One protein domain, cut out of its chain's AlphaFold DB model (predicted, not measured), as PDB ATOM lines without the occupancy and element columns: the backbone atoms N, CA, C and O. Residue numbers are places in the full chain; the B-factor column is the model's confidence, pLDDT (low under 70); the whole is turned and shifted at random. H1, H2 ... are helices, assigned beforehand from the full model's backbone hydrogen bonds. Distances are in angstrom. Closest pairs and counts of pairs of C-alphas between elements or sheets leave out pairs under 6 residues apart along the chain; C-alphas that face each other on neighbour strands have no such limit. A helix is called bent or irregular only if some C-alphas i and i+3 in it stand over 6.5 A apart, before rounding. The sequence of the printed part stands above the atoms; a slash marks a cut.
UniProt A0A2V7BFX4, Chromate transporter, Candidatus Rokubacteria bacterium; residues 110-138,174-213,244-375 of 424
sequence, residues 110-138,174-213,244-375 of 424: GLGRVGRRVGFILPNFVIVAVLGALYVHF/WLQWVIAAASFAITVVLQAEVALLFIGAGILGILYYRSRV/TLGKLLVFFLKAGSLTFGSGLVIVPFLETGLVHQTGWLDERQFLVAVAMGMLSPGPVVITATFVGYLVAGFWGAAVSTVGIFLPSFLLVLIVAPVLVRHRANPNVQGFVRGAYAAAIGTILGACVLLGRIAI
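This is residues 110 to 138, 174 to 213 and 244 to 375 of the 424 residues of the protein "Chromate transporter" of Candidatus Rokubacteria bacterium (UniProt A0A2V7BFX4). The model is two side-by-side groups of helices joined through H8: a larger bundle of H1b, H4, H5, H6, H7a and H7b, and a smaller one in which H2 and H3 pack on the long H8. The longest helix, H7, folds back on itself where H7a meets H7b, and H7b and H8 then run opposite ways as two long sides. The printed part has 201 residues with eight named helices, H1 to H8 in chain order, and no named strand; the class is all helix. It is compact, with a radius of gyration of the C-alphas of 17.7 A and spans of 58 by 47 by 28 A.

By its hydrogen bonds H7, residues 300 to 342, was assigned as one helix, but it is bent: C-alphas 311 and 314 are 9.5 A apart. Its arms are H7a, residues 300 to 311, and H7b, residues 314 to 342, 40.9 A long, irregular at C-alphas 324 and 327, 6.54 A apart, with a kink of 39 degrees near residue 336. H8, residues 346 to 374, is 41.6 A long and ends at C-alpha 374 (-11.449, -31.243, -40.830). H1, residues 110 to 138, was likewise assigned as one helix but is bent, with C-alphas 120 and 123 6.6 A apart; its arms are H1a, residues 110 to 120, beginning at C-alpha 110 (-51.206, -10.264, -48.195), and H1b, residues 123 to 138. The others are H2, residues 174 to 190, H3, 195 to 210, H4, 244 to 258, H5, 266 to 276, and H6, 283 to 295.

The larger bundle and the one of H2, H3 and H8 are each up and down, each member running against the one before it. H7a and H7b touch at a shallow tilt of 29 degrees, C-alphas of Gly 308 and Ala 317 being closest at 4.0 A. Also touching, with their closest C-alphas, are H4 and H7b, Gly 256 and Ile 324, 4.3 A; H6 and H7a, Gly 293 and Thr 303, 4.5 A; H1b and H7a, Gly 132 and Phe 306, 5.4 A; H3 and H8, Gly 202 and Phe 351, 4.0 A; and H2 and H8, Ala 180 and Gly 361, 3.9 A. H5 touches H8 through Pro 268 and Ile 363, C-alphas 5.6 A apart. H1a touches no helix. Every O i to N i+4 pair is within hydrogen-bond range in H1b, H2, H3, H4, H5 and H6; the counts are 4 of 7 in H1a, 5 of 8 in H7a, 20 of 25 in H7b and 24 of 25 in H8.

The farthest C-alphas, Phe 138 and Val 213, are 59.7 A apart. Residues 139 to 173 and 214 to 243 are not printed, leaving gaps of 48.7 A and 49.6 A between C-alphas. Of the links printed whole, none is long. Residues 332 to 338 of H7 stand free. Mean pLDDT of the printed part is 81.1; it is under 70 at residues 110 to 119, 191 to 195, 210 to 213 and 260 to 262.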
ATOM      1  N   GLY A 110     -52.025  -9.055 -48.110       52.78
ATOM      2  CA  GLY A 110     -51.206 -10.264 -48.195       52.78
ATOM      3  C   GLY A 110     -49.790  -9.909 -48.644       52.78
ATOM      4  O   GLY A 110     -48.827 -10.147 -47.911       52.78
ATOM      5  N   LEU A 111     -49.671  -9.245 -49.796       51.44
ATOM      6  CA  LEU A 111     -48.389  -8.884 -50.412       51.44
ATOM      7  C   LEU A 111     -47.493  -8.042 -49.476       51.44
ATOM      8  O   LEU A 111     -46.319  -8.359 -49.301       51.44
ATOM      9  N   GLY A 112     -48.059  -7.067 -48.753       57.84
ATOM     10  CA  GLY A 112     -47.359  -6.247 -47.748       57.84
ATOM     11  C   GLY A 112     -46.931  -6.972 -46.455       57.84
ATOM     12  O   GLY A 112     -46.246  -6.376 -45.612       57.84
ATOM     13  N   ARG A 113     -47.315  -8.248 -46.282       60.19
ATOM     14  CA  ARG A 113     -46.764  -9.181 -45.275       60.19
ATOM     15  C   ARG A 113     -45.720 -10.128 -45.872       60.19
ATOM     16  O   ARG A 113     -44.777 -10.476 -45.169       60.19
ATOM     17  N   VAL A 114     -45.860 -10.509 -47.145       60.66
ATOM     18  CA  VAL A 114     -44.862 -11.305 -47.883       60.66
ATOM     19  C   VAL A 114     -43.587 -10.487 -48.104       60.66
ATOM     20  O   VAL A 114     -42.522 -10.892 -47.646       60.66
ATOM     21  N   GLY A 115     -43.691  -9.296 -48.705       59.97
ATOM     22  CA  GLY A 115     -42.538  -8.446 -49.029       59.97
ATOM     23  C   GLY A 115     -41.688  -8.079 -47.808       59.97
ATOM     24  O   GLY A 115     -40.465  -8.125 -47.870       59.97
ATOM     25  N   ARG A 116     -42.320  -7.841 -46.650       59.53
ATOM     26  CA  ARG A 116     -41.617  -7.582 -45.377       59.53
ATOM     27  C   ARG A 116     -40.849  -8.788 -44.821       59.53
ATOM     28  O   ARG A 116     -39.959  -8.595 -44.003       59.53
ATOM     29  N   ARG A 117     -41.186 -10.013 -45.238       62.06
ATOM     30  CA  ARG A 117     -40.452 -11.243 -44.888       62.06
ATOM     31  C   ARG A 117     -39.367 -11.567 -45.913       62.06
ATOM     32  O   ARG A 117     -38.276 -11.953 -45.518       62.06
ATOM     33  N   VAL A 118     -39.621 -11.332 -47.201       67.06
ATOM     34  CA  VAL A 118     -38.597 -11.438 -48.258       67.06
ATOM     35  C   VAL A 118     -37.471 -10.417 -48.030       67.06
ATOM     36  O   VAL A 118     -36.297 -10.766 -48.117       67.06
ATOM     37  N   GLY A 119     -37.809  -9.193 -47.614       67.25
ATOM     38  CA  GLY A 119     -36.843  -8.146 -47.260       67.25
ATOM     39  C   GLY A 119     -35.930  -8.464 -46.066       67.25
ATOM     40  O   GLY A 119     -34.927  -7.783 -45.894       67.25
ATOM     41  N   PHE A 120     -36.220  -9.501 -45.268       74.56
ATOM     42  CA  PHE A 120     -35.298 -10.003 -44.237       74.56
ATOM     43  C   PHE A 120     -34.211 -10.926 -44.819       74.56
ATOM     44  O   PHE A 120     -33.118 -11.020 -44.269       74.56
ATOM     45  N   ILE A 121     -34.486 -11.593 -45.945       82.50
ATOM     46  CA  ILE A 121     -33.530 -12.491 -46.610       82.50
ATOM     47  C   ILE A 121     -32.530 -11.682 -47.448       82.50
ATOM     48  O   ILE A 121     -31.360 -12.044 -47.511       82.50
ATOM     49  N   LEU A 122     -32.961 -10.568 -48.053       87.38
ATOM     50  CA  LEU A 122     -32.149  -9.803 -49.006       87.38
ATOM     51  C   LEU A 122     -30.796  -9.287 -48.452       87.38
ATOM     52  O   LEU A 122     -29.800  -9.462 -49.151       87.38
ATOM     53  N   PRO A 123     -30.683  -8.730 -47.226       88.94
ATOM     54  CA  PRO A 123     -29.385  -8.308 -46.682       88.94
ATOM     55  C   PRO A 123     -28.428  -9.490 -46.480       88.94
ATOM     56  O   PRO A 123     -27.251  -9.409 -46.819       88.94
ATOM     57  N   ASN A 124     -28.955 -10.613 -45.984       88.81
ATOM     58  CA  ASN A 124     -28.206 -11.850 -45.776       88.81
ATOM     59  C   ASN A 124     -27.741 -12.453 -47.118       88.81
ATOM     60  O   ASN A 124     -26.584 -12.839 -47.256       88.81
ATOM     61  N   PHE A 125     -28.609 -12.441 -48.137       90.44
ATOM     62  CA  PHE A 125     -28.262 -12.822 -49.507       90.44
ATOM     63  C   PHE A 125     -27.107 -11.978 -50.061       90.44
ATOM     64  O   PHE A 125     -26.158 -12.545 -50.588       90.44
ATOM     65  N   VAL A 126     -27.151 -10.648 -49.910       90.81
ATOM     66  CA  VAL A 126     -26.076  -9.759 -50.388       90.81
ATOM     67  C   VAL A 126     -24.757 -10.049 -49.671       90.81
ATOM     68  O   VAL A 126     -23.742 -10.215 -50.339       90.81
ATOM     69  N   ILE A 127     -24.766 -10.184 -48.338       90.25
ATOM     70  CA  ILE A 127     -23.566 -10.533 -47.555       90.25
ATOM     71  C   ILE A 127     -22.967 -11.857 -48.052       90.25
ATOM     72  O   ILE A 127     -21.785 -11.916 -48.383       90.25
ATOM     73  N   VAL A 128     -23.776 -12.912 -48.160       90.50
ATOM     74  CA  VAL A 128     -23.295 -14.254 -48.519       90.50
ATOM     75  C   VAL A 128     -22.895 -14.356 -49.999       90.50
ATOM     76  O   VAL A 128     -21.926 -15.043 -50.314       90.50
ATOM     77  N   ALA A 129     -23.562 -13.634 -50.906       88.69
ATOM     78  CA  ALA A 129     -23.172 -13.560 -52.315       88.69
ATOM     79  C   ALA A 129     -21.865 -12.770 -52.518       88.69
ATOM     80  O   ALA A 129     -21.026 -13.191 -53.312       88.69
ATOM     81  N   VAL A 130     -21.643 -11.680 -51.770       89.69
ATOM     82  CA  VAL A 130     -20.357 -10.958 -51.766       89.69
ATOM     83  C   VAL A 130     -19.245 -11.843 -51.198       89.69
ATOM     84  O   VAL A 130     -18.173 -11.918 -51.789       89.69
ATOM     85  N   LEU A 131     -19.497 -12.580 -50.113       88.25
ATOM     86  CA  LEU A 131     -18.533 -13.544 -49.570       88.25
ATOM     87  C   LEU A 131     -18.229 -14.686 -50.558       88.25
ATOM     88  O   LEU A 131     -17.080 -15.109 -50.653       88.25
ATOM     89  N   GLY A 132     -19.218 -15.138 -51.340       85.44
ATOM     90  CA  GLY A 132     -19.021 -16.072 -52.455       85.44
ATOM     91  C   GLY A 132     -18.154 -15.490 -53.576       85.44
ATOM     92  O   GLY A 132     -17.216 -16.142 -54.030       85.44
ATOM     93  N   ALA A 133     -18.404 -14.238 -53.972       85.50
ATOM     94  CA  ALA A 133     -17.597 -13.532 -54.966       85.50
ATOM     95  C   ALA A 133     -16.138 -13.366 -54.516       85.50
ATOM     96  O   ALA A 133     -15.220 -13.663 -55.280       85.50
ATOM     97  N   LEU A 134     -15.925 -12.968 -53.258       87.12
ATOM     98  CA  LEU A 134     -14.599 -12.863 -52.649       87.12
ATOM     99  C   LEU A 134     -13.900 -14.229 -52.580       87.12
ATOM    100  O   LEU A 134     -12.726 -14.313 -52.927       87.12
ATOM    101  N   TYR A 135     -14.603 -15.302 -52.204       84.50
ATOM    102  CA  TYR A 135     -14.033 -16.655 -52.184       84.50
ATOM    103  C   TYR A 135     -13.592 -17.120 -53.578       84.50
ATOM    104  O   TYR A 135     -12.467 -17.584 -53.734       84.50
ATOM    105  N   VAL A 136     -14.433 -16.961 -54.605       83.25
ATOM    106  CA  VAL A 136     -14.091 -17.385 -55.978       83.25
ATOM    107  C   VAL A 136     -12.952 -16.539 -56.564       83.25
ATOM    108  O   VAL A 136     -12.134 -17.062 -57.315       83.25
ATOM    109  N   HIS A 137     -12.853 -15.254 -56.206       84.06
ATOM    110  CA  HIS A 137     -11.799 -14.366 -56.703       84.06
ATOM    111  C   HIS A 137     -10.454 -14.531 -55.969       84.06
ATOM    112  O   HIS A 137      -9.402 -14.491 -56.602       84.06
ATOM    113  N   PHE A 138     -10.470 -14.747 -54.648       80.31
ATOM    114  CA  PHE A 138      -9.263 -14.818 -53.811       80.31
ATOM    115  C   PHE A 138      -8.872 -16.237 -53.364       80.31
ATOM    116  O   PHE A 138      -7.823 -16.407 -52.746       80.31
ATOM    117  N   TRP A 174     -37.046 -41.711 -23.868       88.56
ATOM    118  CA  TRP A 174     -35.969 -42.680 -24.154       88.56
ATOM    119  C   TRP A 174     -35.968 -43.170 -25.619       88.56
ATOM    120  O   TRP A 174     -34.909 -43.340 -26.218       88.56
ATOM    121  N   LEU A 175     -37.148 -43.328 -26.237       86.81
ATOM    122  CA  LEU A 175     -37.270 -43.739 -27.639       86.81
ATOM    123  C   LEU A 175     -36.673 -42.697 -28.594       86.81
ATOM    124  O   LEU A 175     -36.160 -43.061 -29.646       86.81
ATOM    125  N   GLN A 176     -36.702 -41.408 -28.241       89.81
ATOM    126  CA  GLN A 176     -36.078 -40.364 -29.055       89.81
ATOM    127  C   GLN A 176     -34.553 -40.549 -29.055       89.81
ATOM    128  O   GLN A 176     -33.925 -40.423 -30.101       89.81
ATOM    129  N   TRP A 177     -33.961 -40.962 -27.930       91.56
ATOM    130  CA  TRP A 177     -32.545 -41.335 -27.867       91.56
ATOM    131  C   TRP A 177     -32.222 -42.597 -28.677       91.56
ATOM    132  O   TRP A 177     -31.216 -42.606 -29.379       91.56
ATOM    133  N   VAL A 178     -33.091 -43.617 -28.679       91.94
ATOM    134  CA  VAL A 178     -32.926 -44.803 -29.550       91.94
ATOM    135  C   VAL A 178     -33.014 -44.432 -31.031       91.94
ATOM    136  O   VAL A 178     -32.163 -44.845 -31.812       91.94
ATOM    137  N   ILE A 179     -34.003 -43.626 -31.427       89.88
ATOM    138  CA  ILE A 179     -34.167 -43.163 -32.813       89.88
ATOM    139  C   ILE A 179     -32.957 -42.327 -33.250       89.88
ATOM    140  O   ILE A 179     -32.456 -42.524 -34.356       89.88
ATOM    141  N   ALA A 180     -32.456 -41.438 -32.388       90.62
ATOM    142  CA  ALA A 180     -31.262 -40.645 -32.665       90.62
ATOM    143  C   ALA A 180     -30.008 -41.525 -32.795       90.62
ATOM    144  O   ALA A 180     -29.268 -41.372 -33.761       90.62
ATOM    145  N   ALA A 181     -29.792 -42.480 -31.885       91.81
ATOM    146  CA  ALA A 181     -28.648 -43.396 -31.922       91.81
ATOM    147  C   ALA A 181     -28.678 -44.337 -33.140       91.81
ATOM    148  O   ALA A 181     -27.650 -44.549 -33.781       91.81
ATOM    149  N   ALA A 182     -29.857 -44.852 -33.504       90.38
ATOM    150  CA  ALA A 182     -30.038 -45.649 -34.714       90.38
ATOM    151  C   ALA A 182     -29.780 -44.814 -35.977       90.38
ATOM    152  O   ALA A 182     -29.036 -45.249 -36.851       90.38
ATOM    153  N   SER A 183     -30.327 -43.595 -36.054       87.12
ATOM    154  CA  SER A 183     -30.112 -42.693 -37.198       87.12
ATOM    155  C   SER A 183     -28.641 -42.278 -37.325       87.12
ATOM    156  O   SER A 183     -28.103 -42.287 -38.425       87.12
ATOM    157  N   PHE A 184     -27.970 -42.005 -36.202       89.75
ATOM    158  CA  PHE A 184     -26.529 -41.747 -36.129       89.75
ATOM    159  C   PHE A 184     -25.709 -42.916 -36.691       89.75
ATOM    160  O   PHE A 184     -24.897 -42.720 -37.593       89.75
ATOM    161  N   ALA A 185     -25.946 -44.138 -36.197       89.12
ATOM    162  CA  ALA A 185     -25.227 -45.327 -36.647       89.12
ATOM    163  C   ALA A 185     -25.467 -45.604 -38.141       89.12
ATOM    164  O   ALA A 185     -24.527 -45.908 -38.870       89.12
ATOM    165  N   ILE A 186     -26.707 -45.426 -38.606       86.06
ATOM    166  CA  ILE A 186     -27.086 -45.529 -40.017       86.06
ATOM    167  C   ILE A 186     -26.317 -44.512 -40.871       86.06
ATOM    168  O   ILE A 186     -25.691 -44.922 -41.843       86.06
ATOM    169  N   THR A 187     -26.295 -43.223 -40.510       83.25
ATOM    170  CA  THR A 187     -25.545 -42.195 -41.258       83.25
ATOM    171  C   THR A 187     -24.050 -42.515 -41.319       83.25
ATOM    172  O   THR A 187     -23.453 -42.421 -42.389       83.25
ATOM    173  N   VAL A 188     -23.446 -42.946 -40.205       84.38
ATOM    174  CA  VAL A 188     -22.012 -43.286 -40.155       84.38
ATOM    175  C   VAL A 188     -21.681 -44.527 -40.995       84.38
ATOM    176  O   VAL A 188     -20.651 -44.533 -41.664       84.38
ATOM    177  N   VAL A 189     -22.531 -45.559 -41.006       84.12
ATOM    178  CA  VAL A 189     -22.268 -46.810 -41.748       84.12
ATOM    179  C   VAL A 189     -22.598 -46.694 -43.238       84.12
ATOM    180  O   VAL A 189     -21.828 -47.169 -44.065       84.12
ATOM    181  N   LEU A 190     -23.732 -46.085 -43.593       76.19
ATOM    182  CA  LEU A 190     -24.231 -46.062 -44.975       76.19
ATOM    183  C   LEU A 190     -23.745 -44.857 -45.791       76.19
ATOM    184  O   LEU A 190     -23.958 -44.855 -47.000       76.19
ATOM    185  N   GLN A 191     -23.116 -43.855 -45.160       67.81
ATOM    186  CA  GLN A 191     -22.539 -42.666 -45.820       67.81
ATOM    187  C   GLN A 191     -23.540 -41.896 -46.713       67.81
ATOM    188  O   GLN A 191     -23.161 -41.147 -47.608       67.81
ATOM    189  N   ALA A 192     -24.842 -42.092 -46.476       58.25
ATOM    190  CA  ALA A 192     -25.911 -41.590 -47.323       58.25
ATOM    191  C   ALA A 192     -27.136 -41.193 -46.489       58.25
ATOM    192  O   ALA A 192     -27.821 -42.038 -45.907       58.25
ATOM    193  N   GLU A 193     -27.461 -39.900 -46.473       61.72
ATOM    194  CA  GLU A 193     -28.766 -39.420 -46.017       61.72
ATOM    195  C   GLU A 193     -29.894 -39.963 -46.908       61.72
ATOM    196  O   GLU A 193     -30.051 -39.590 -48.073       61.72
ATOM    197  N   VAL A 194     -30.748 -40.805 -46.322       66.19
ATOM    198  CA  VAL A 194     -32.006 -41.225 -46.940       66.19
ATOM    199  C   VAL A 194     -33.147 -40.477 -46.258       66.19
ATOM    200  O   VAL A 194     -33.396 -40.665 -45.071       66.19
ATOM    201  N   ALA A 195     -33.920 -39.683 -47.005       65.56
ATOM    202  CA  ALA A 195     -35.111 -39.001 -46.468       65.56
ATOM    203  C   ALA A 195     -36.154 -39.982 -45.875       65.56
ATOM    204  O   ALA A 195     -36.969 -39.612 -45.029       65.56
ATOM    205  N   LEU A 196     -36.079 -41.261 -46.269       71.12
ATOM    206  CA  LEU A 196     -36.824 -42.370 -45.673       71.12
ATOM    207  C   LEU A 196     -36.527 -42.577 -44.176       71.12
ATOM    208  O   LEU A 196     -37.385 -43.114 -43.485       71.12
ATOM    209  N   LEU A 197     -35.383 -42.124 -43.646       75.38
ATOM    210  CA  LEU A 197     -35.068 -42.189 -42.213       75.38
ATOM    211  C   LEU A 197     -35.951 -41.236 -41.405       75.38
ATOM    212  O   LEU A 197     -36.563 -41.654 -40.427       75.38
ATOM    213  N   PHE A 198     -36.108 -39.990 -41.859       78.31
ATOM    214  CA  PHE A 198     -37.017 -39.018 -41.245       78.31
ATOM    215  C   PHE A 198     -38.475 -39.498 -41.308       78.31
ATOM    216  O   PHE A 198     -39.207 -39.403 -40.321       78.31
ATOM    217  N   ILE A 199     -38.886 -40.063 -42.450       81.56
ATOM    218  CA  ILE A 199     -40.233 -40.619 -42.647       81.56
ATOM    219  C   ILE A 199     -40.450 -41.850 -41.753       81.56
ATOM    220  O   ILE A 199     -41.448 -41.919 -41.039       81.56
ATOM    221  N   GLY A 200     -39.511 -42.799 -41.741       82.19
ATOM    222  CA  GLY A 200     -39.575 -44.035 -40.961       82.19
ATOM    223  C   GLY A 200     -39.537 -43.790 -39.454       82.19
ATOM    224  O   GLY A 200     -40.362 -44.336 -38.726       82.19
ATOM    225  N   ALA A 201     -38.664 -42.898 -38.984       80.69
ATOM    226  CA  ALA A 201     -38.624 -42.458 -37.593       80.69
ATOM    227  C   ALA A 201     -39.904 -41.718 -37.178       80.69
ATOM    228  O   ALA A 201     -40.422 -41.943 -36.084       80.69
ATOM    229  N   GLY A 202     -40.457 -40.881 -38.061       80.00
ATOM    230  CA  GLY A 202     -41.763 -40.256 -37.862       80.00
ATOM    231  C   GLY A 202     -42.894 -41.287 -37.759       80.00
ATOM    232  O   GLY A 202     -43.719 -41.202 -36.850       80.00
ATOM    233  N   ILE A 203     -42.918 -42.304 -38.624       84.31
ATOM    234  CA  ILE A 203     -43.894 -43.406 -38.574       84.31
ATOM    235  C   ILE A 203     -43.736 -44.230 -37.288       84.31
ATOM    236  O   ILE A 203     -44.731 -44.496 -36.613       84.31
ATOM    237  N   LEU A 204     -42.507 -44.573 -36.891       82.50
ATOM    238  CA  LEU A 204     -42.224 -45.274 -35.635       82.50
ATOM    239  C   LEU A 204     -42.683 -44.450 -34.418       82.50
ATOM    240  O   LEU A 204     -43.279 -44.988 -33.484       82.50
ATOM    241  N   GLY A 205     -42.500 -43.127 -34.477       77.69
ATOM    242  CA  GLY A 205     -43.074 -42.173 -33.535       77.69
ATOM    243  C   GLY A 205     -44.606 -42.232 -33.494       77.69
ATOM    244  O   GLY A 205     -45.174 -42.366 -32.411       77.69
ATOM    245  N   ILE A 206     -45.295 -42.204 -34.644       81.25
ATOM    246  CA  ILE A 206     -46.759 -42.384 -34.697       81.25
ATOM    247  C   ILE A 206     -47.160 -43.681 -33.985       81.25
ATOM    248  O   ILE A 206     -48.031 -43.635 -33.121       81.25
ATOM    249  N   LEU A 207     -46.534 -44.818 -34.308       81.31
ATOM    250  CA  LEU A 207     -46.880 -46.114 -33.711       81.31
ATOM    251  C   LEU A 207     -46.708 -46.111 -32.183       81.31
ATOM    252  O   LEU A 207     -47.605 -46.564 -31.472       81.31
ATOM    253  N   TYR A 208     -45.600 -45.566 -31.671       78.25
ATOM    254  CA  TYR A 208     -45.316 -45.566 -30.235       78.25
ATOM    255  C   TYR A 208     -46.225 -44.617 -29.442       78.25
ATOM    256  O   TYR A 208     -46.895 -45.045 -28.499       78.25
ATOM    257  N   TYR A 209     -46.308 -43.339 -29.831       73.69
ATOM    258  CA  TYR A 209     -47.086 -42.349 -29.073       73.69
ATOM    259  C   TYR A 209     -48.606 -42.553 -29.217       73.69
ATOM    260  O   TYR A 209     -49.353 -42.212 -28.299       73.69
ATOM    261  N   ARG A 210     -49.076 -43.208 -30.293       67.38
ATOM    262  CA  ARG A 210     -50.469 -43.682 -30.425       67.38
ATOM    263  C   ARG A 210     -50.860 -44.682 -29.333       67.38
ATOM    264  O   ARG A 210     -52.012 -44.685 -28.911       67.38
ATOM    265  N   SER A 211     -49.921 -45.490 -28.838       56.91
ATOM    266  CA  SER A 211     -50.180 -46.518 -27.813       56.91
ATOM    267  C   SER A 211     -50.421 -45.946 -26.402       56.91
ATOM    268  O   SER A 211     -50.794 -46.670 -25.482       56.91
ATOM    269  N   ARG A 212     -50.234 -44.632 -26.201       56.94
ATOM    270  CA  ARG A 212     -50.419 -43.950 -24.904       56.94
ATOM    271  C   ARG A 212     -51.762 -43.218 -24.751       56.94
ATOM    272  O   ARG A 212     -51.978 -42.604 -23.710       56.94
ATOM    273  N   VAL A 213     -52.660 -43.270 -25.743       51.34
ATOM    274  CA  VAL A 213     -53.963 -42.573 -25.697       51.34
ATOM    275  C   VAL A 213     -55.110 -43.524 -26.067       51.34
ATOM    276  O   VAL A 213     -55.276 -43.847 -27.246       51.34
ATOM    277  N   THR A 244     -27.824 -26.579 -65.584       78.44
ATOM    278  CA  THR A 244     -27.216 -26.530 -64.241       78.44
ATOM    279  C   THR A 244     -28.064 -25.702 -63.278       78.44
ATOM    280  O   THR A 244     -28.300 -26.137 -62.153       78.44
ATOM    281  N   LEU A 245     -28.608 -24.563 -63.724       80.88
ATOM    282  CA  LEU A 245     -29.539 -23.757 -62.922       80.88
ATOM    283  C   LEU A 245     -30.832 -24.534 -62.622       80.88
ATOM    284  O   LEU A 245     -31.318 -24.492 -61.495       80.88
ATOM    285  N   GLY A 246     -31.356 -25.292 -63.593       84.25
ATOM    286  CA  GLY A 246     -32.504 -26.179 -63.380       84.25
ATOM    287  C   GLY A 246     -32.228 -27.265 -62.331       84.25
ATOM    288  O   GLY A 246     -33.033 -27.459 -61.420       84.25
ATOM    289  N   LYS A 247     -31.062 -27.924 -62.402       84.19
ATOM    290  CA  LYS A 247     -30.626 -28.912 -61.400       84.19
ATOM    291  C   LYS A 247     -30.465 -28.289 -60.008       84.19
ATOM    292  O   LYS A 247     -30.978 -28.855 -59.047       84.19
ATOM    293  N   LEU A 248     -29.820 -27.122 -59.900       84.50
ATOM    294  CA  LEU A 248     -29.693 -26.363 -58.646       84.50
ATOM    295  C   LEU A 248     -31.067 -26.027 -58.052       84.50
ATOM    296  O   LEU A 248     -31.300 -26.286 -56.872       84.50
ATOM    297  N   LEU A 249     -31.994 -25.511 -58.868       86.94
ATOM    298  CA  LEU A 249     -33.347 -25.179 -58.425       86.94
ATOM    299  C   LEU A 249     -34.061 -26.408 -57.861       86.94
ATOM    300  O   LEU A 249     -34.548 -26.356 -56.739       86.94
ATOM    301  N   VAL A 250     -34.099 -27.517 -58.607       87.50
ATOM    302  CA  VAL A 250     -34.783 -28.754 -58.186       87.50
ATOM    303  C   VAL A 250     -34.132 -29.357 -56.938       87.50
ATOM    304  O   VAL A 250     -34.845 -29.789 -56.029       87.50
ATOM    305  N   PHE A 251     -32.799 -29.339 -56.846       86.56
ATOM    306  CA  PHE A 251     -32.071 -29.806 -55.668       86.56
ATOM    307  C   PHE A 251     -32.428 -28.990 -54.418       86.56
ATOM    308  O   PHE A 251     -32.849 -29.559 -53.409       86.56
ATOM    309  N   PHE A 252     -32.345 -27.660 -54.489       86.94
ATOM    310  CA  PHE A 252     -32.660 -26.802 -53.347       86.94
ATOM    311  C   PHE A 252     -34.158 -26.742 -53.026       86.94
ATOM    312  O   PHE A 252     -34.510 -26.642 -51.852       86.94
ATOM    313  N   LEU A 253     -35.037 -26.911 -54.020       87.50
ATOM    314  CA  LEU A 253     -36.481 -27.074 -53.818       87.50
ATOM    315  C   LEU A 253     -36.789 -28.361 -53.041       87.50
ATOM    316  O   LEU A 253     -37.589 -28.339 -52.103       87.50
ATOM    317  N   LYS A 254     -36.114 -29.473 -53.367       85.06
ATOM    318  CA  LYS A 254     -36.190 -30.730 -52.607       85.06
ATOM    319  C   LYS A 254     -35.643 -30.547 -51.187       85.06
ATOM    320  O   LYS A 254     -36.328 -30.905 -50.233       85.06
ATOM    321  N   ALA A 255     -34.471 -29.929 -51.038       83.00
ATOM    322  CA  ALA A 255     -33.836 -29.678 -49.743       83.00
ATOM    323  C   ALA A 255     -34.730 -28.830 -48.814       83.00
ATOM    324  O   ALA A 255     -35.049 -29.236 -47.694       83.00
ATOM    325  N   GLY A 256     -35.224 -27.688 -49.302       81.50
ATOM    326  CA  GLY A 256     -36.119 -26.800 -48.558       81.50
ATOM    327  C   GLY A 256     -37.507 -27.397 -48.282       81.50
ATOM    328  O   GLY A 256     -38.146 -27.019 -47.305       81.50
ATOM    329  N   SER A 257     -37.970 -28.361 -49.089       81.94
ATOM    330  CA  SER A 257     -39.210 -29.113 -48.816       81.94
ATOM    331  C   SER A 257     -39.047 -30.165 -47.714       81.94
ATOM    332  O   SER A 257     -40.024 -30.521 -47.058       81.94
ATOM    333  N   LEU A 258     -37.824 -30.664 -47.508       75.25
ATOM    334  CA  LEU A 258     -37.481 -31.681 -46.506       75.25
ATOM    335  C   LEU A 258     -36.896 -31.084 -45.211       75.25
ATOM    336  O   LEU A 258     -36.596 -31.819 -44.272       75.25
ATOM    337  N   THR A 259     -36.751 -29.758 -45.125       71.56
ATOM    338  CA  THR A 259     -36.153 -29.074 -43.966       71.56
ATOM    339  C   THR A 259     -37.132 -29.001 -42.786       71.56
ATOM    340  O   THR A 259     -37.846 -28.015 -42.603       71.56
ATOM    341  N   PHE A 260     -37.145 -30.039 -41.947       62.91
ATOM    342  CA  PHE A 260     -37.954 -30.098 -40.725       62.91
ATOM    343  C   PHE A 260     -37.099 -29.934 -39.461       62.91
ATOM    344  O   PHE A 260     -36.453 -30.872 -39.006       62.91
ATOM    345  N   GLY A 261     -37.139 -28.746 -38.848       62.94
ATOM    346  CA  GLY A 261     -36.501 -28.472 -37.555       62.94
ATOM    347  C   GLY A 261     -35.735 -27.151 -37.543       62.94
ATOM    348  O   GLY A 261     -36.197 -26.153 -38.095       62.94
ATOM    349  N   SER A 262     -34.571 -27.126 -36.888       64.56
ATOM    350  CA  SER A 262     -33.672 -25.966 -36.958       64.56
ATOM    351  C   SER A 262     -32.949 -25.911 -38.310       64.56
ATOM    352  O   SER A 262     -32.791 -26.934 -38.975       64.56
ATOM    353  N   GLY A 263     -32.426 -24.742 -38.693       71.75
ATOM    354  CA  GLY A 263     -31.668 -24.572 -39.944       71.75
ATOM    355  C   GLY A 263     -30.367 -25.386 -40.050       71.75
ATOM    356  O   GLY A 263     -29.716 -25.327 -41.083       71.75
ATOM    357  N   LEU A 264     -29.992 -26.131 -39.005       73.44
ATOM    358  CA  LEU A 264     -28.867 -27.072 -38.998       73.44
ATOM    359  C   LEU A 264     -29.260 -28.475 -39.483       73.44
ATOM    360  O   LEU A 264     -28.394 -29.222 -39.918       73.44
ATOM    361  N   VAL A 265     -30.551 -28.830 -39.443       72.38
ATOM    362  CA  VAL A 265     -31.049 -30.155 -39.868       72.38
ATOM    363  C   VAL A 265     -30.790 -30.416 -41.349       72.38
ATOM    364  O   VAL A 265     -30.615 -31.558 -41.753       72.38
ATOM    365  N   ILE A 266     -30.707 -29.360 -42.157       79.50
ATOM    366  CA  ILE A 266     -30.430 -29.480 -43.587       79.50
ATOM    367  C   ILE A 266     -28.940 -29.707 -43.902       79.50
ATOM    368  O   ILE A 266     -28.614 -30.060 -45.027       79.50
ATOM    369  N   VAL A 267     -28.025 -29.504 -42.944       78.94
ATOM    370  CA  VAL A 267     -26.573 -29.648 -43.165       78.94
ATOM    371  C   VAL A 267     -26.187 -31.055 -43.655       78.94
ATOM    372  O   VAL A 267     -25.554 -31.111 -44.706       78.94
ATOM    373  N   PRO A 268     -26.580 -32.175 -43.008       72.94
ATOM    374  CA  PRO A 268     -26.278 -33.516 -43.526       72.94
ATOM    375  C   PRO A 268     -26.902 -33.771 -44.911       72.94
ATOM    376  O   PRO A 268     -26.214 -34.240 -45.813       72.94
ATOM    377  N   PHE A 269     -28.162 -33.373 -45.132       77.56
ATOM    378  CA  PHE A 269     -28.820 -33.511 -46.440       77.56
ATOM    379  C   PHE A 269     -28.076 -32.758 -47.557       77.56
ATOM    380  O   PHE A 269     -27.941 -33.260 -48.675       77.56
ATOM    381  N   LEU A 270     -27.612 -31.537 -47.270       84.19
ATOM    382  CA  LEU A 270     -26.839 -30.741 -48.220       84.19
ATOM    383  C   LEU A 270     -25.440 -31.321 -48.439       84.19
ATOM    384  O   LEU A 270     -24.993 -31.306 -49.576       84.19
ATOM    385  N   GLU A 271     -24.769 -31.851 -47.416       80.94
ATOM    386  CA  GLU A 271     -23.464 -32.503 -47.577       80.94
ATOM    387  C   GLU A 271     -23.565 -33.696 -48.533       80.94
ATOM    388  O   GLU A 271     -22.972 -33.673 -49.611       80.94
ATOM    389  N   THR A 272     -24.411 -34.678 -48.211       74.25
ATOM    390  CA  THR A 272     -24.568 -35.879 -49.039       74.25
ATOM    391  C   THR A 272     -25.061 -35.523 -50.443       74.25
ATOM    392  O   THR A 272     -24.672 -36.147 -51.428       74.25
ATOM    393  N   GLY A 273     -25.908 -34.499 -50.559       76.31
ATOM    394  CA  GLY A 273     -26.441 -34.046 -51.836       76.31
ATOM    395  C   GLY A 273     -25.449 -33.287 -52.727       76.31
ATOM    396  O   GLY A 273     -25.504 -33.459 -53.940       76.31
ATOM    397  N   LEU A 274     -24.573 -32.451 -52.156       82.81
ATOM    398  CA  LEU A 274     -23.662 -31.560 -52.895       82.81
ATOM    399  C   LEU A 274     -22.269 -32.155 -53.116       82.81
ATOM    400  O   LEU A 274     -21.628 -31.839 -54.117       82.81
ATOM    401  N   VAL A 275     -21.822 -32.985 -52.174       79.88
ATOM    402  CA  VAL A 275     -20.562 -33.723 -52.244       79.88
ATOM    403  C   VAL A 275     -20.841 -35.078 -52.893       79.88
ATOM    404  O   VAL A 275     -20.661 -35.240 -54.099       79.88
ATOM    405  N   HIS A 276     -21.389 -36.024 -52.126       75.19
ATOM    406  CA  HIS A 276     -21.429 -37.446 -52.488       75.19
ATOM    407  C   HIS A 276     -22.348 -37.788 -53.675       75.19
ATOM    408  O   HIS A 276     -22.085 -38.756 -54.384       75.19
ATOM    409  N   GLN A 277     -23.416 -37.016 -53.929       74.75
ATOM    410  CA  GLN A 277     -24.363 -37.281 -55.031       74.75
ATOM    411  C   GLN A 277     -24.126 -36.464 -56.309       74.75
ATOM    412  O   GLN A 277     -24.411 -36.971 -57.395       74.75
ATOM    413  N   THR A 278     -23.673 -35.208 -56.221       76.75
ATOM    414  CA  THR A 278     -23.495 -34.344 -57.408       76.75
ATOM    415  C   THR A 278     -22.049 -33.976 -57.723       76.75
ATOM    416  O   THR A 278     -21.804 -33.509 -58.837       76.75
ATOM    417  N   GLY A 279     -21.103 -34.174 -56.795       77.56
ATOM    418  CA  GLY A 279     -19.700 -33.783 -56.970       77.56
ATOM    419  C   GLY A 279     -19.514 -32.288 -57.249       77.56
ATOM    420  O   GLY A 279     -18.586 -31.900 -57.954       77.56
ATOM    421  N   TRP A 280     -20.442 -31.446 -56.781       81.44
ATOM    422  CA  TRP A 280     -20.423 -30.003 -57.031       81.44
ATOM    423  C   TRP A 280     -19.474 -29.260 -56.092       81.44
ATOM    424  O   TRP A 280     -18.872 -28.272 -56.509       81.44
ATOM    425  N   LEU A 281     -19.364 -29.721 -54.846       82.69
ATOM    426  CA  LEU A 281     -18.445 -29.220 -53.826       82.69
ATOM    427  C   LEU A 281     -17.628 -30.393 -53.267       82.69
ATOM    428  O   LEU A 281     -18.161 -31.486 -53.112       82.69
ATOM    429  N   ASP A 282     -16.372 -30.141 -52.899       82.75
ATOM    430  CA  ASP A 282     -15.596 -31.026 -52.008       82.75
ATOM    431  C   ASP A 282     -15.998 -30.777 -50.534       82.75
ATOM    432  O   ASP A 282     -16.494 -29.694 -50.200       82.75
ATOM    433  N   GLU A 283     -15.805 -31.742 -49.630       78.88
ATOM    434  CA  GLU A 283     -16.135 -31.608 -48.205       78.88
ATOM    435  C   GLU A 283     -15.508 -30.367 -47.550       78.88
ATOM    436  O   GLU A 283     -16.140 -29.745 -46.688       78.88
ATOM    437  N   ARG A 284     -14.306 -29.940 -47.972       78.69
ATOM    438  CA  ARG A 284     -13.711 -28.677 -47.495       78.69
ATOM    439  C   ARG A 284     -14.533 -27.477 -47.953       78.69
ATOM    440  O   ARG A 284     -14.854 -26.612 -47.140       78.69
ATOM    441  N   GLN A 285     -14.919 -27.425 -49.228       83.12
ATOM    442  CA  GLN A 285     -15.784 -26.364 -49.762       83.12
ATOM    443  C   GLN A 285     -17.164 -26.360 -49.097       83.12
ATOM    444  O   GLN A 285     -17.725 -25.291 -48.849       83.12
ATOM    445  N   PHE A 286     -17.698 -27.534 -48.755       85.94
ATOM    446  CA  PHE A 286     -18.942 -27.649 -48.004       85.94
ATOM    447  C   PHE A 286     -18.803 -27.106 -46.572       85.94
ATOM    448  O   PHE A 286     -19.630 -26.300 -46.142       85.94
ATOM    449  N   LEU A 287     -17.731 -27.458 -45.851       84.44
ATOM    450  CA  LEU A 287     -17.428 -26.890 -44.530       84.44
ATOM    451  C   LEU A 287     -17.275 -25.365 -44.575       84.44
ATOM    452  O   LEU A 287     -17.802 -24.674 -43.700       84.44
ATOM    453  N   VAL A 288     -16.627 -24.831 -45.616       83.69
ATOM    454  CA  VAL A 288     -16.565 -23.384 -45.871       83.69
ATOM    455  C   VAL A 288     -17.964 -22.810 -46.085       83.69
ATOM    456  O   VAL A 288     -18.320 -21.841 -45.420       83.69
ATOM    457  N   ALA A 289     -18.791 -23.413 -46.945       88.44
ATOM    458  CA  ALA A 289     -20.154 -22.945 -47.182       88.44
ATOM    459  C   ALA A 289     -20.966 -22.872 -45.878       88.44
ATOM    460  O   ALA A 289     -21.600 -21.846 -45.612       88.44
ATOM    461  N   VAL A 290     -20.883 -23.912 -45.036       87.06
ATOM    462  CA  VAL A 290     -21.488 -23.954 -43.694       87.06
ATOM    463  C   VAL A 290     -20.945 -22.844 -42.791       87.06
ATOM    464  O   VAL A 290     -21.743 -22.150 -42.156       87.06
ATOM    465  N   ALA A 291     -19.631 -22.604 -42.786       85.88
ATOM    466  CA  ALA A 291     -19.017 -21.508 -42.038       85.88
ATOM    467  C   ALA A 291     -19.605 -20.143 -42.421       85.88
ATOM    468  O   ALA A 291     -20.039 -19.391 -41.547       85.88
ATOM    469  N   MET A 292     -19.680 -19.833 -43.721       86.69
ATOM    470  CA  MET A 292     -20.165 -18.530 -44.195       86.69
ATOM    471  C   MET A 292     -21.652 -18.325 -43.861       86.69
ATOM    472  O   MET A 292     -22.057 -17.226 -43.475       86.69
ATOM    473  N   GLY A 293     -22.460 -19.390 -43.927       86.88
ATOM    474  CA  GLY A 293     -23.869 -19.360 -43.522       86.88
ATOM    475  C   GLY A 293     -24.113 -19.294 -42.006       86.88
ATOM    476  O   GLY A 293     -25.200 -18.902 -41.590       86.88
ATOM    477  N   MET A 294     -23.121 -19.644 -41.176       85.25
ATOM    478  CA  MET A 294     -23.144 -19.455 -39.714       85.25
ATOM    479  C   MET A 294     -22.562 -18.111 -39.262       85.25
ATOM    480  O   MET A 294     -22.930 -17.611 -38.199       85.25
ATOM    481  N   LEU A 295     -21.640 -17.546 -40.047       84.06
ATOM    482  CA  LEU A 295     -21.026 -16.239 -39.817       84.06
ATOM    483  C   LEU A 295     -22.010 -15.095 -40.112       84.06
ATOM    484  O   LEU A 295     -22.029 -14.095 -39.394       84.06
ATOM    485  N   SER A 296     -22.829 -15.244 -41.157       84.06
ATOM    486  CA  SER A 296     -23.797 -14.228 -41.570       84.06
ATOM    487  C   SER A 296     -24.979 -14.105 -40.585       84.06
ATOM    488  O   SER A 296     -25.503 -15.124 -40.127       84.06
ATOM    489  N   PRO A 297     -25.458 -12.885 -40.261       73.75
ATOM    490  CA  PRO A 297     -26.571 -12.677 -39.334       73.75
ATOM    491  C   PRO A 297     -27.919 -13.102 -39.945       73.75
ATOM    492  O   PRO A 297     -28.666 -12.293 -40.496       73.75
ATOM    493  N   GLY A 298     -28.260 -14.387 -39.826       76.38
ATOM    494  CA  GLY A 298     -29.509 -14.932 -40.352       76.38
ATOM    495  C   GLY A 298     -29.709 -16.429 -40.080       76.38
ATOM    496  O   GLY A 298     -29.065 -17.001 -39.200       76.38
ATOM    497  N   PRO A 299     -30.636 -17.088 -40.799       83.38
ATOM    498  CA  PRO A 299     -30.785 -18.537 -40.744       83.38
ATOM    499  C   PRO A 299     -29.618 -19.237 -41.453       83.38
ATOM    500  O   PRO A 299     -29.311 -18.906 -42.595       83.38
ATOM    501  N   VAL A 300     -29.072 -20.291 -40.831       83.88
ATOM    502  CA  VAL A 300     -28.008 -21.149 -41.408       83.88
ATOM    503  C   VAL A 300     -28.401 -21.748 -42.769       83.88
ATOM    504  O   VAL A 300     -27.550 -22.059 -43.583       83.88
ATOM    505  N   VAL A 301     -29.694 -21.802 -43.091       86.94
ATOM    506  CA  VAL A 301     -30.235 -22.170 -44.416       86.94
ATOM    507  C   VAL A 301     -29.660 -21.314 -45.572       86.94
ATOM    508  O   VAL A 301     -29.688 -21.739 -46.724       86.94
ATOM    509  N   ILE A 302     -29.087 -20.132 -45.297       89.75
ATOM    510  CA  ILE A 302     -28.424 -19.280 -46.304       89.75
ATOM    511  C   ILE A 302     -27.126 -19.883 -46.887       89.75
ATOM    512  O   ILE A 302     -26.615 -19.374 -47.880       89.75
ATOM    513  N   THR A 303     -26.600 -20.987 -46.340       89.88
ATOM    514  CA  THR A 303     -25.480 -21.743 -46.946       89.88
ATOM    515  C   THR A 303     -25.716 -22.044 -48.428       89.88
ATOM    516  O   THR A 303     -24.800 -21.922 -49.238       89.88
ATOM    517  N   ALA A 304     -26.964 -22.334 -48.806       90.50
ATOM    518  CA  ALA A 304     -27.398 -22.541 -50.186       90.50
ATOM    519  C   ALA A 304     -27.073 -21.371 -51.132       90.50
ATOM    520  O   ALA A 304     -26.798 -21.596 -52.308       90.50
ATOM    521  N   THR A 305     -27.066 -20.128 -50.640       91.31
ATOM    522  CA  THR A 305     -26.665 -18.952 -51.425       91.31
ATOM    523  C   THR A 305     -25.183 -19.021 -51.795       91.31
ATOM    524  O   THR A 305     -24.835 -18.767 -52.945       91.31
ATOM    525  N   PHE A 306     -24.321 -19.410 -50.850       91.06
ATOM    526  CA  PHE A 306     -22.882 -19.568 -51.084       91.06
ATOM    527  C   PHE A 306     -22.601 -20.753 -52.015       91.06
ATOM    528  O   PHE A 306     -21.902 -20.593 -53.010       91.06
ATOM    529  N   VAL A 307     -23.220 -21.910 -51.754       89.94
ATOM    530  CA  VAL A 307     -23.140 -23.099 -52.625       89.94
ATOM    531  C   VAL A 307     -23.555 -22.757 -54.056       89.94
ATOM    532  O   VAL A 307     -22.823 -23.039 -55.001       89.94
ATOM    533  N   GLY A 308     -24.706 -22.100 -54.226       87.38
ATOM    534  CA  GLY A 308     -25.178 -21.658 -55.534       87.38
ATOM    535  C   GLY A 308     -24.194 -20.716 -56.230       87.38
ATOM    536  O   GLY A 308     -24.044 -20.798 -57.449       87.38
ATOM    537  N   TYR A 309     -23.494 -19.868 -55.468       88.06
ATOM    538  CA  TYR A 309     -22.438 -19.013 -56.003       88.06
ATOM    539  C   TYR A 309     -21.243 -19.820 -56.525       88.06
ATOM    540  O   TYR A 309     -20.753 -19.525 -57.612       88.06
ATOM    541  N   LEU A 310     -20.800 -20.857 -55.804       85.50
ATOM    542  CA  LEU A 310     -19.698 -21.714 -56.263       85.50
ATOM    543  C   LEU A 310     -20.046 -22.462 -57.560       85.50
ATOM    544  O   LEU A 310     -19.215 -22.543 -58.459       85.50
ATOM    545  N   VAL A 311     -21.276 -22.978 -57.676       84.12
ATOM    546  CA  VAL A 311     -21.677 -23.847 -58.800       84.12
ATOM    547  C   VAL A 311     -22.073 -23.067 -60.060       84.12
ATOM    548  O   VAL A 311     -21.825 -23.532 -61.171       84.12
ATOM    549  N   ALA A 312     -22.717 -21.899 -59.928       83.50
ATOM    550  CA  ALA A 312     -23.180 -21.113 -61.082       83.50
ATOM    551  C   ALA A 312     -23.212 -19.586 -60.840       83.50
ATOM    552  O   ALA A 312     -24.051 -18.871 -61.403       83.50
ATOM    553  N   GLY A 313     -22.305 -19.069 -60.006       84.06
ATOM    554  CA  GLY A 313     -22.120 -17.636 -59.766       84.06
ATOM    555  C   GLY A 313     -23.366 -16.936 -59.218       84.06
ATOM    556  O   GLY A 313     -24.216 -17.540 -58.565       84.06
ATOM    557  N   PHE A 314     -23.508 -15.640 -59.511       84.75
ATOM    558  CA  PHE A 314     -24.625 -14.823 -59.023       84.75
ATOM    559  C   PHE A 314     -26.011 -15.426 -59.321       84.75
ATOM    560  O   PHE A 314     -26.882 -15.444 -58.448       84.75
ATOM    561  N   TRP A 315     -26.215 -15.975 -60.524       85.25
ATOM    562  CA  TRP A 315     -27.483 -16.610 -60.888       85.25
ATOM    563  C   TRP A 315     -27.710 -17.926 -60.143       85.25
ATOM    564  O   TRP A 315     -28.817 -18.158 -59.662       85.25
ATOM    565  N   GLY A 316     -26.672 -18.748 -59.966       84.94
ATOM    566  CA  GLY A 316     -26.737 -19.935 -59.115       84.94
ATOM    567  C   GLY A 316     -27.075 -19.597 -57.664       84.94
ATOM    568  O   GLY A 316     -27.936 -20.249 -57.070       84.94
ATOM    569  N   ALA A 317     -26.477 -18.539 -57.110       87.38
ATOM    570  CA  ALA A 317     -26.770 -18.041 -55.768       87.38
ATOM    571  C   ALA A 317     -28.238 -17.605 -55.634       87.38
ATOM    572  O   ALA A 317     -28.926 -18.021 -54.698       87.38
ATOM    573  N   ALA A 318     -28.745 -16.812 -56.582       87.25
ATOM    574  CA  ALA A 318     -30.136 -16.359 -56.602       87.25
ATOM    575  C   ALA A 318     -31.120 -17.538 -56.717       87.25
ATOM    576  O   ALA A 318     -32.035 -17.663 -55.902       87.25
ATOM    577  N   VAL A 319     -30.891 -18.446 -57.672       88.81
ATOM    578  CA  VAL A 319     -31.728 -19.633 -57.912       88.81
ATOM    579  C   VAL A 319     -31.737 -20.576 -56.708       88.81
ATOM    580  O   VAL A 319     -32.804 -21.042 -56.318       88.81
ATOM    581  N   SER A 320     -30.589 -20.806 -56.068       90.00
ATOM    582  CA  SER A 320     -30.486 -21.657 -54.870       90.00
ATOM    583  C   SER A 320     -31.192 -21.036 -53.663       90.00
ATOM    584  O   SER A 320     -31.874 -21.731 -52.909       90.00
ATOM    585  N   THR A 321     -31.111 -19.708 -53.520       90.31
ATOM    586  CA  THR A 321     -31.819 -18.954 -52.471       90.31
ATOM    587  C   THR A 321     -33.335 -19.025 -52.665       90.31
ATOM    588  O   THR A 321     -34.066 -19.301 -51.715       90.31
ATOM    589  N   VAL A 322     -33.830 -18.840 -53.894       89.81
ATOM    590  CA  VAL A 322     -35.255 -19.043 -54.202       89.81
ATOM    591  C   VAL A 322     -35.646 -20.499 -53.946       89.81
ATOM    592  O   VAL A 322     -36.614 -20.741 -53.230       89.81
ATOM    593  N   GLY A 323     -34.870 -21.460 -54.454       88.62
ATOM    594  CA  GLY A 323     -35.123 -22.892 -54.312       88.62
ATOM    595  C   GLY A 323     -35.282 -23.342 -52.862       88.62
ATOM    596  O   GLY A 323     -36.235 -24.051 -52.563       88.62
ATOM    597  N   ILE A 324     -34.421 -22.898 -51.942       88.56
ATOM    598  CA  ILE A 324     -34.463 -23.354 -50.544       88.56
ATOM    599  C   ILE A 324     -35.534 -22.637 -49.695       88.56
ATOM    600  O   ILE A 324     -36.194 -23.258 -48.854       88.56
ATOM    601  N   PHE A 325     -35.756 -21.334 -49.921       88.19
ATOM    602  CA  PHE A 325     -36.705 -20.550 -49.123       88.19
ATOM    603  C   PHE A 325     -38.149 -20.634 -49.630       88.19
ATOM    604  O   PHE A 325     -39.061 -20.584 -48.807       88.19
ATOM    605  N   LEU A 326     -38.390 -20.802 -50.935       89.12
ATOM    606  CA  LEU A 326     -39.737 -20.921 -51.511       89.12
ATOM    607  C   LEU A 326     -40.583 -22.065 -50.904       89.12
ATOM    608  O   LEU A 326     -41.692 -21.774 -50.448       89.12
ATOM    609  N   PRO A 327     -40.118 -23.330 -50.825       86.44
ATOM    610  CA  PRO A 327     -40.905 -24.422 -50.259       86.44
ATOM    611  C   PRO A 327     -41.092 -24.234 -48.753       86.44
ATOM    612  O   PRO A 327     -42.213 -24.346 -48.269       86.44
ATOM    613  N   SER A 328     -40.047 -23.818 -48.029       82.00
ATOM    614  CA  SER A 328     -40.127 -23.443 -46.610       82.00
ATOM    615  C   SER A 328     -41.205 -22.374 -46.362       82.00
ATOM    616  O   SER A 328     -41.976 -22.451 -45.406       82.00
ATOM    617  N   PHE A 329     -41.305 -21.382 -47.252       81.75
ATOM    618  CA  PHE A 329     -42.292 -20.309 -47.182       81.75
ATOM    619  C   PHE A 329     -43.715 -20.790 -47.504       81.75
ATOM    620  O   PHE A 329     -44.650 -20.440 -46.780       81.75
ATOM    621  N   LEU A 330     -43.889 -21.638 -48.525       84.00
ATOM    622  CA  LEU A 330     -45.167 -22.289 -48.836       84.00
ATOM    623  C   LEU A 330     -45.633 -23.198 -47.688       84.00
ATOM    624  O   LEU A 330     -46.792 -23.118 -47.283       84.00
ATOM    625  N   LEU A 331     -44.739 -24.000 -47.105       80.50
ATOM    626  CA  LEU A 331     -45.025 -24.845 -45.943       80.50
ATOM    627  C   LEU A 331     -45.444 -23.998 -44.729       80.50
ATOM    628  O   LEU A 331     -46.437 -24.311 -44.074       80.50
ATOM    629  N   VAL A 332     -44.779 -22.871 -44.458       79.81
ATOM    630  CA  VAL A 332     -45.185 -21.949 -43.380       79.81
ATOM    631  C   VAL A 332     -46.519 -21.242 -43.673       79.81
ATOM    632  O   VAL A 332     -47.247 -20.926 -42.733       79.81
ATOM    633  N   LEU A 333     -46.891 -21.011 -44.934       80.75
ATOM    634  CA  LEU A 333     -48.203 -20.452 -45.291       80.75
ATOM    635  C   LEU A 333     -49.341 -21.484 -45.215       80.75
ATOM    636  O   LEU A 333     -50.425 -21.155 -44.735       80.75
ATOM    637  N   ILE A 334     -49.103 -22.710 -45.687       80.94
ATOM    638  CA  ILE A 334     -50.131 -23.744 -45.889       80.94
ATOM    639  C   ILE A 334     -50.195 -24.704 -44.697       80.94
ATOM    640  O   ILE A 334     -51.265 -24.936 -44.134       80.94
ATOM    641  N   VAL A 335     -49.054 -25.253 -44.277       76.06
ATOM    642  CA  VAL A 335     -48.995 -26.282 -43.230       76.06
ATOM    643  C   VAL A 335     -49.130 -25.668 -41.843       76.06
ATOM    644  O   VAL A 335     -49.819 -26.251 -41.017       76.06
ATOM    645  N   ALA A 336     -48.575 -24.483 -41.562       79.69
ATOM    646  CA  ALA A 336     -48.686 -23.881 -40.225       79.69
ATOM    647  C   ALA A 336     -50.139 -23.708 -39.711       79.69
ATOM    648  O   ALA A 336     -50.399 -24.136 -38.585       79.69
ATOM    649  N   PRO A 337     -51.119 -23.158 -40.465       79.50
ATOM    650  CA  PRO A 337     -52.504 -23.075 -39.982       79.50
ATOM    651  C   PRO A 337     -53.174 -24.452 -39.836       79.50
ATOM    652  O   PRO A 337     -53.942 -24.662 -38.893       79.50
ATOM    653  N   VAL A 338     -52.858 -25.414 -40.712       79.44
ATOM    654  CA  VAL A 338     -53.355 -26.799 -40.614       79.44
ATOM    655  C   VAL A 338     -52.776 -27.494 -39.379       79.44
ATOM    656  O   VAL A 338     -53.515 -28.127 -38.628       79.44
ATOM    657  N   LEU A 339     -51.481 -27.322 -39.119       76.00
ATOM    658  CA  LEU A 339     -50.768 -27.861 -37.968       76.00
ATOM    659  C   LEU A 339     -51.282 -27.234 -36.670       76.00
ATOM    660  O   LEU A 339     -51.588 -27.961 -35.734       76.00
ATOM    661  N   VAL A 340     -51.482 -25.913 -36.613       79.44
ATOM    662  CA  VAL A 340     -52.051 -25.234 -35.433       79.44
ATOM    663  C   VAL A 340     -53.468 -25.731 -35.115       79.44
ATOM    664  O   VAL A 340     -53.801 -25.866 -33.936       79.44
ATOM    665  N   ARG A 341     -54.274 -26.075 -36.132       82.62
ATOM    666  CA  ARG A 341     -55.595 -26.705 -35.951       82.62
ATOM    667  C   ARG A 341     -55.503 -28.157 -35.458       82.62
ATOM    668  O   ARG A 341     -56.320 -28.553 -34.634       82.62
ATOM    669  N   HIS A 342     -54.520 -28.935 -35.915       80.69
ATOM    670  CA  HIS A 342     -54.404 -30.371 -35.608       80.69
ATOM    671  C   HIS A 342     -53.339 -30.731 -34.555       80.69
ATOM    672  O   HIS A 342     -53.181 -31.907 -34.237       80.69
ATOM    673  N   ARG A 343     -52.652 -29.752 -33.949       73.88
ATOM    674  CA  ARG A 343     -51.580 -29.951 -32.947       73.88
ATOM    675  C   ARG A 343     -51.996 -30.733 -31.699       73.88
ATOM    676  O   ARG A 343     -51.132 -31.181 -30.956       73.88
ATOM    677  N   ALA A 344     -53.297 -30.868 -31.449       77.69
ATOM    678  CA  ALA A 344     -53.855 -31.673 -30.363       77.69
ATOM    679  C   ALA A 344     -53.944 -33.179 -30.695       77.69
ATOM    680  O   ALA A 344     -54.235 -33.972 -29.807       77.69
ATOM    681  N   ASN A 345     -53.711 -33.590 -31.947       82.19
ATOM    682  CA  ASN A 345     -53.749 -34.994 -32.355       82.19
ATOM    683  C   ASN A 345     -52.432 -35.708 -31.966       82.19
ATOM    684  O   ASN A 345     -51.373 -35.309 -32.469       82.19
ATOM    685  N   PRO A 346     -52.468 -36.779 -31.143       79.19
ATOM    686  CA  PRO A 346     -51.273 -37.516 -30.724       79.19
ATOM    687  C   PRO A 346     -50.421 -38.038 -31.885       79.19
ATOM    688  O   PRO A 346     -49.198 -38.018 -31.794       79.19
ATOM    689  N   ASN A 347     -51.038 -38.433 -33.007       80.50
ATOM    690  CA  ASN A 347     -50.309 -38.937 -34.176       80.50
ATOM    691  C   ASN A 347     -49.392 -37.855 -34.776       80.50
ATOM    692  O   ASN A 347     -48.255 -38.131 -35.143       80.50
ATOM    693  N   VAL A 348     -49.866 -36.604 -34.836       80.81
ATOM    694  CA  VAL A 348     -49.094 -35.471 -35.374       80.81
ATOM    695  C   VAL A 348     -47.916 -35.142 -34.455       80.81
ATOM    696  O   VAL A 348     -46.804 -34.925 -34.931       80.81
ATOM    697  N   GLN A 349     -48.133 -35.164 -33.136       80.56
ATOM    698  CA  GLN A 349     -47.055 -34.972 -32.162       80.56
ATOM    699  C   GLN A 349     -46.029 -36.111 -32.219       80.56
ATOM    700  O   GLN A 349     -44.829 -35.847 -32.199       80.56
ATOM    701  N   GLY A 350     -46.487 -37.361 -32.338       82.12
ATOM    702  CA  GLY A 350     -45.622 -38.535 -32.432       82.12
ATOM    703  C   GLY A 350     -44.738 -38.529 -33.678       82.12
ATOM    704  O   GLY A 350     -43.542 -38.790 -33.565       82.12
ATOM    705  N   PHE A 351     -45.290 -38.142 -34.834       85.50
ATOM    706  CA  PHE A 351     -44.514 -37.961 -36.063       85.50
ATOM    707  C   PHE A 351     -43.411 -36.913 -35.895       85.50
ATOM    708  O   PHE A 351     -42.251 -37.180 -36.198       85.50
ATOM    709  N   VAL A 352     -43.755 -35.735 -35.360       84.38
ATOM    710  CA  VAL A 352     -42.790 -34.641 -35.166       84.38
ATOM    711  C   VAL A 352     -41.715 -35.015 -34.139       84.38
ATOM    712  O   VAL A 352     -40.544 -34.749 -34.395       84.38
ATOM    713  N   ARG A 353     -42.064 -35.692 -33.032       84.31
ATOM    714  CA  ARG A 353     -41.090 -36.227 -32.053       84.31
ATOM    715  C   ARG A 353     -40.119 -37.224 -32.702       84.31
ATOM    716  O   ARG A 353     -38.916 -37.130 -32.475       84.31
ATOM    717  N   GLY A 354     -40.624 -38.149 -33.523       86.12
ATOM    718  CA  GLY A 354     -39.806 -39.140 -34.229       86.12
ATOM    719  C   GLY A 354     -38.861 -38.518 -35.264       86.12
ATOM    720  O   GLY A 354     -37.660 -38.774 -35.236       86.12
ATOM    721  N   ALA A 355     -39.377 -37.639 -36.125       86.31
ATOM    722  CA  ALA A 355     -38.576 -36.947 -37.135       86.31
ATOM    723  C   ALA A 355     -37.520 -36.007 -36.512       86.31
ATOM    724  O   ALA A 355     -36.394 -35.947 -37.000       86.31
ATOM    725  N   TYR A 356     -37.844 -35.323 -35.408       85.69
ATOM    726  CA  TYR A 356     -36.901 -34.467 -34.672       85.69
ATOM    727  C   TYR A 356     -35.764 -35.266 -34.014       85.69
ATOM    728  O   TYR A 356     -34.614 -34.826 -34.012       85.69
ATOM    729  N   ALA A 357     -36.061 -36.459 -33.495       89.50
ATOM    730  CA  ALA A 357     -35.049 -37.364 -32.959       89.50
ATOM    731  C   ALA A 357     -34.090 -37.870 -34.050       89.50
ATOM    732  O   ALA A 357     -32.874 -37.838 -33.861       89.50
ATOM    733  N   ALA A 358     -34.623 -38.274 -35.211       88.12
ATOM    734  CA  ALA A 358     -33.805 -38.686 -36.352       88.12
ATOM    735  C   ALA A 358     -32.905 -37.546 -36.845       88.12
ATOM    736  O   ALA A 358     -31.708 -37.758 -37.014       88.12
ATOM    737  N   ALA A 359     -33.455 -36.332 -36.962       84.56
ATOM    738  CA  ALA A 359     -32.719 -35.129 -37.341       84.56
ATOM    739  C   ALA A 359     -31.458 -34.911 -36.490       84.56
ATOM    740  O   ALA A 359     -30.381 -34.666 -37.019       84.56
ATOM    741  N   ILE A 360     -31.566 -35.016 -35.162       87.81
ATOM    742  CA  ILE A 360     -30.408 -34.855 -34.271       87.81
ATOM    743  C   ILE A 360     -29.398 -35.991 -34.484       87.81
ATOM    744  O   ILE A 360     -28.194 -35.731 -34.517       87.81
ATOM    745  N   GLY A 361     -29.876 -37.223 -34.677       88.88
ATOM    746  CA  GLY A 361     -29.038 -38.384 -34.971       88.88
ATOM    747  C   GLY A 361     -28.213 -38.239 -36.253       88.88
ATOM    748  O   GLY A 361     -26.998 -38.436 -36.209       88.88
ATOM    749  N   THR A 362     -28.826 -37.852 -37.377       85.44
ATOM    750  CA  THR A 362     -28.101 -37.767 -38.658       85.44
ATOM    751  C   THR A 362     -27.128 -36.587 -38.711       85.44
ATOM    752  O   THR A 362     -26.012 -36.761 -39.199       85.44
ATOM    753  N   ILE A 363     -27.453 -35.426 -38.118       85.38
ATOM    754  CA  ILE A 363     -26.484 -34.315 -38.010       85.38
ATOM    755  C   ILE A 363     -25.269 -34.740 -37.171       85.38
ATOM    756  O   ILE A 363     -24.135 -34.430 -37.538       85.38
ATOM    757  N   LEU A 364     -25.474 -35.463 -36.060       89.25
ATOM    758  CA  LEU A 364     -24.369 -36.000 -35.258       89.25
ATOM    759  C   LEU A 364     -23.536 -37.021 -36.053       89.25
ATOM    760  O   LEU A 364     -22.315 -37.030 -35.917       89.25
ATOM    761  N   GLY A 365     -24.169 -37.836 -36.904       86.38
ATOM    762  CA  GLY A 365     -23.478 -38.785 -37.783       86.38
ATOM    763  C   GLY A 365     -22.604 -38.076 -38.820       86.38
ATOM    764  O   GLY A 365     -21.421 -38.388 -38.951       86.38
ATOM    765  N   ALA A 366     -23.143 -37.047 -39.475       82.12
ATOM    766  CA  ALA A 366     -22.378 -36.199 -40.386       82.12
ATOM    767  C   ALA A 366     -21.232 -35.464 -39.664       82.12
ATOM    768  O   ALA A 366     -20.120 -35.415 -40.177       82.12
ATOM    769  N   CYS A 367     -21.425 -34.979 -38.429       85.81
ATOM    770  CA  CYS A 367     -20.328 -34.382 -37.648       85.81
ATOM    771  C   CYS A 367     -19.133 -35.329 -37.445       85.81
ATOM    772  O   CYS A 367     -18.009 -34.848 -37.320       85.81
ATOM    773  N   VAL A 368     -19.349 -36.650 -37.425       87.81
ATOM    774  CA  VAL A 368     -18.258 -37.639 -37.387       87.81
ATOM    775  C   VAL A 368     -17.590 -37.775 -38.757       87.81
ATOM    776  O   VAL A 368     -16.364 -37.795 -38.817       87.81
ATOM    777  N   LEU A 369     -18.365 -37.818 -39.847       81.50
ATOM    778  CA  LEU A 369     -17.842 -37.890 -41.217       81.50
ATOM    779  C   LEU A 369     -16.983 -36.660 -41.562       81.50
ATOM    780  O   LEU A 369     -15.772 -36.790 -41.741       81.50
ATOM    781  N   LEU A 370     -17.570 -35.459 -41.523       80.25
ATOM    782  CA  LEU A 370     -16.852 -34.202 -41.765       80.25
ATOM    783  C   LEU A 370     -15.738 -33.977 -40.717       80.25
ATOM    784  O   LEU A 370     -14.694 -33.398 -41.021       80.25
ATOM    785  N   GLY A 371     -15.929 -34.485 -39.491       84.56
ATOM    786  CA  GLY A 371     -14.944 -34.483 -38.402       84.56
ATOM    787  C   GLY A 371     -13.595 -35.075 -38.795       84.56
ATOM    788  O   GLY A 371     -12.560 -34.473 -38.519       84.56
ATOM    789  N   ARG A 372     -13.604 -36.214 -39.497       83.81
ATOM    790  CA  ARG A 372     -12.386 -36.918 -39.936       83.81
ATOM    791  C   ARG A 372     -11.645 -36.218 -41.083       83.81
ATOM    792  O   ARG A 372     -10.503 -36.573 -41.351       83.81
ATOM    793  N   ILE A 373     -12.272 -35.239 -41.739       77.62
ATOM    794  CA  ILE A 373     -11.718 -34.493 -42.886       77.62
ATOM    795  C   ILE A 373     -11.207 -33.103 -42.456       77.62
ATOM    796  O   ILE A 373     -10.244 -32.570 -43.022       77.62
ATOM    797  N   ALA A 374     -11.833 -32.522 -41.426       79.50
ATOM    798  CA  ALA A 374     -11.449 -31.243 -40.830       79.50
ATOM    799  C   ALA A 374     -10.345 -31.345 -39.761       79.50
ATOM    800  O   ALA A 374      -9.691 -30.342 -39.475       79.50
ATOM    801  N   ILE A 375     -10.165 -32.519 -39.143       82.00
ATOM    802  CA  ILE A 375      -9.209 -32.746 -38.053       82.00
ATOM    803  C   ILE A 375      -8.154 -33.763 -38.501       82.00
ATOM    804  O   ILE A 375      -8.417 -34.964 -38.505       82.00
TER     805      ILE A 375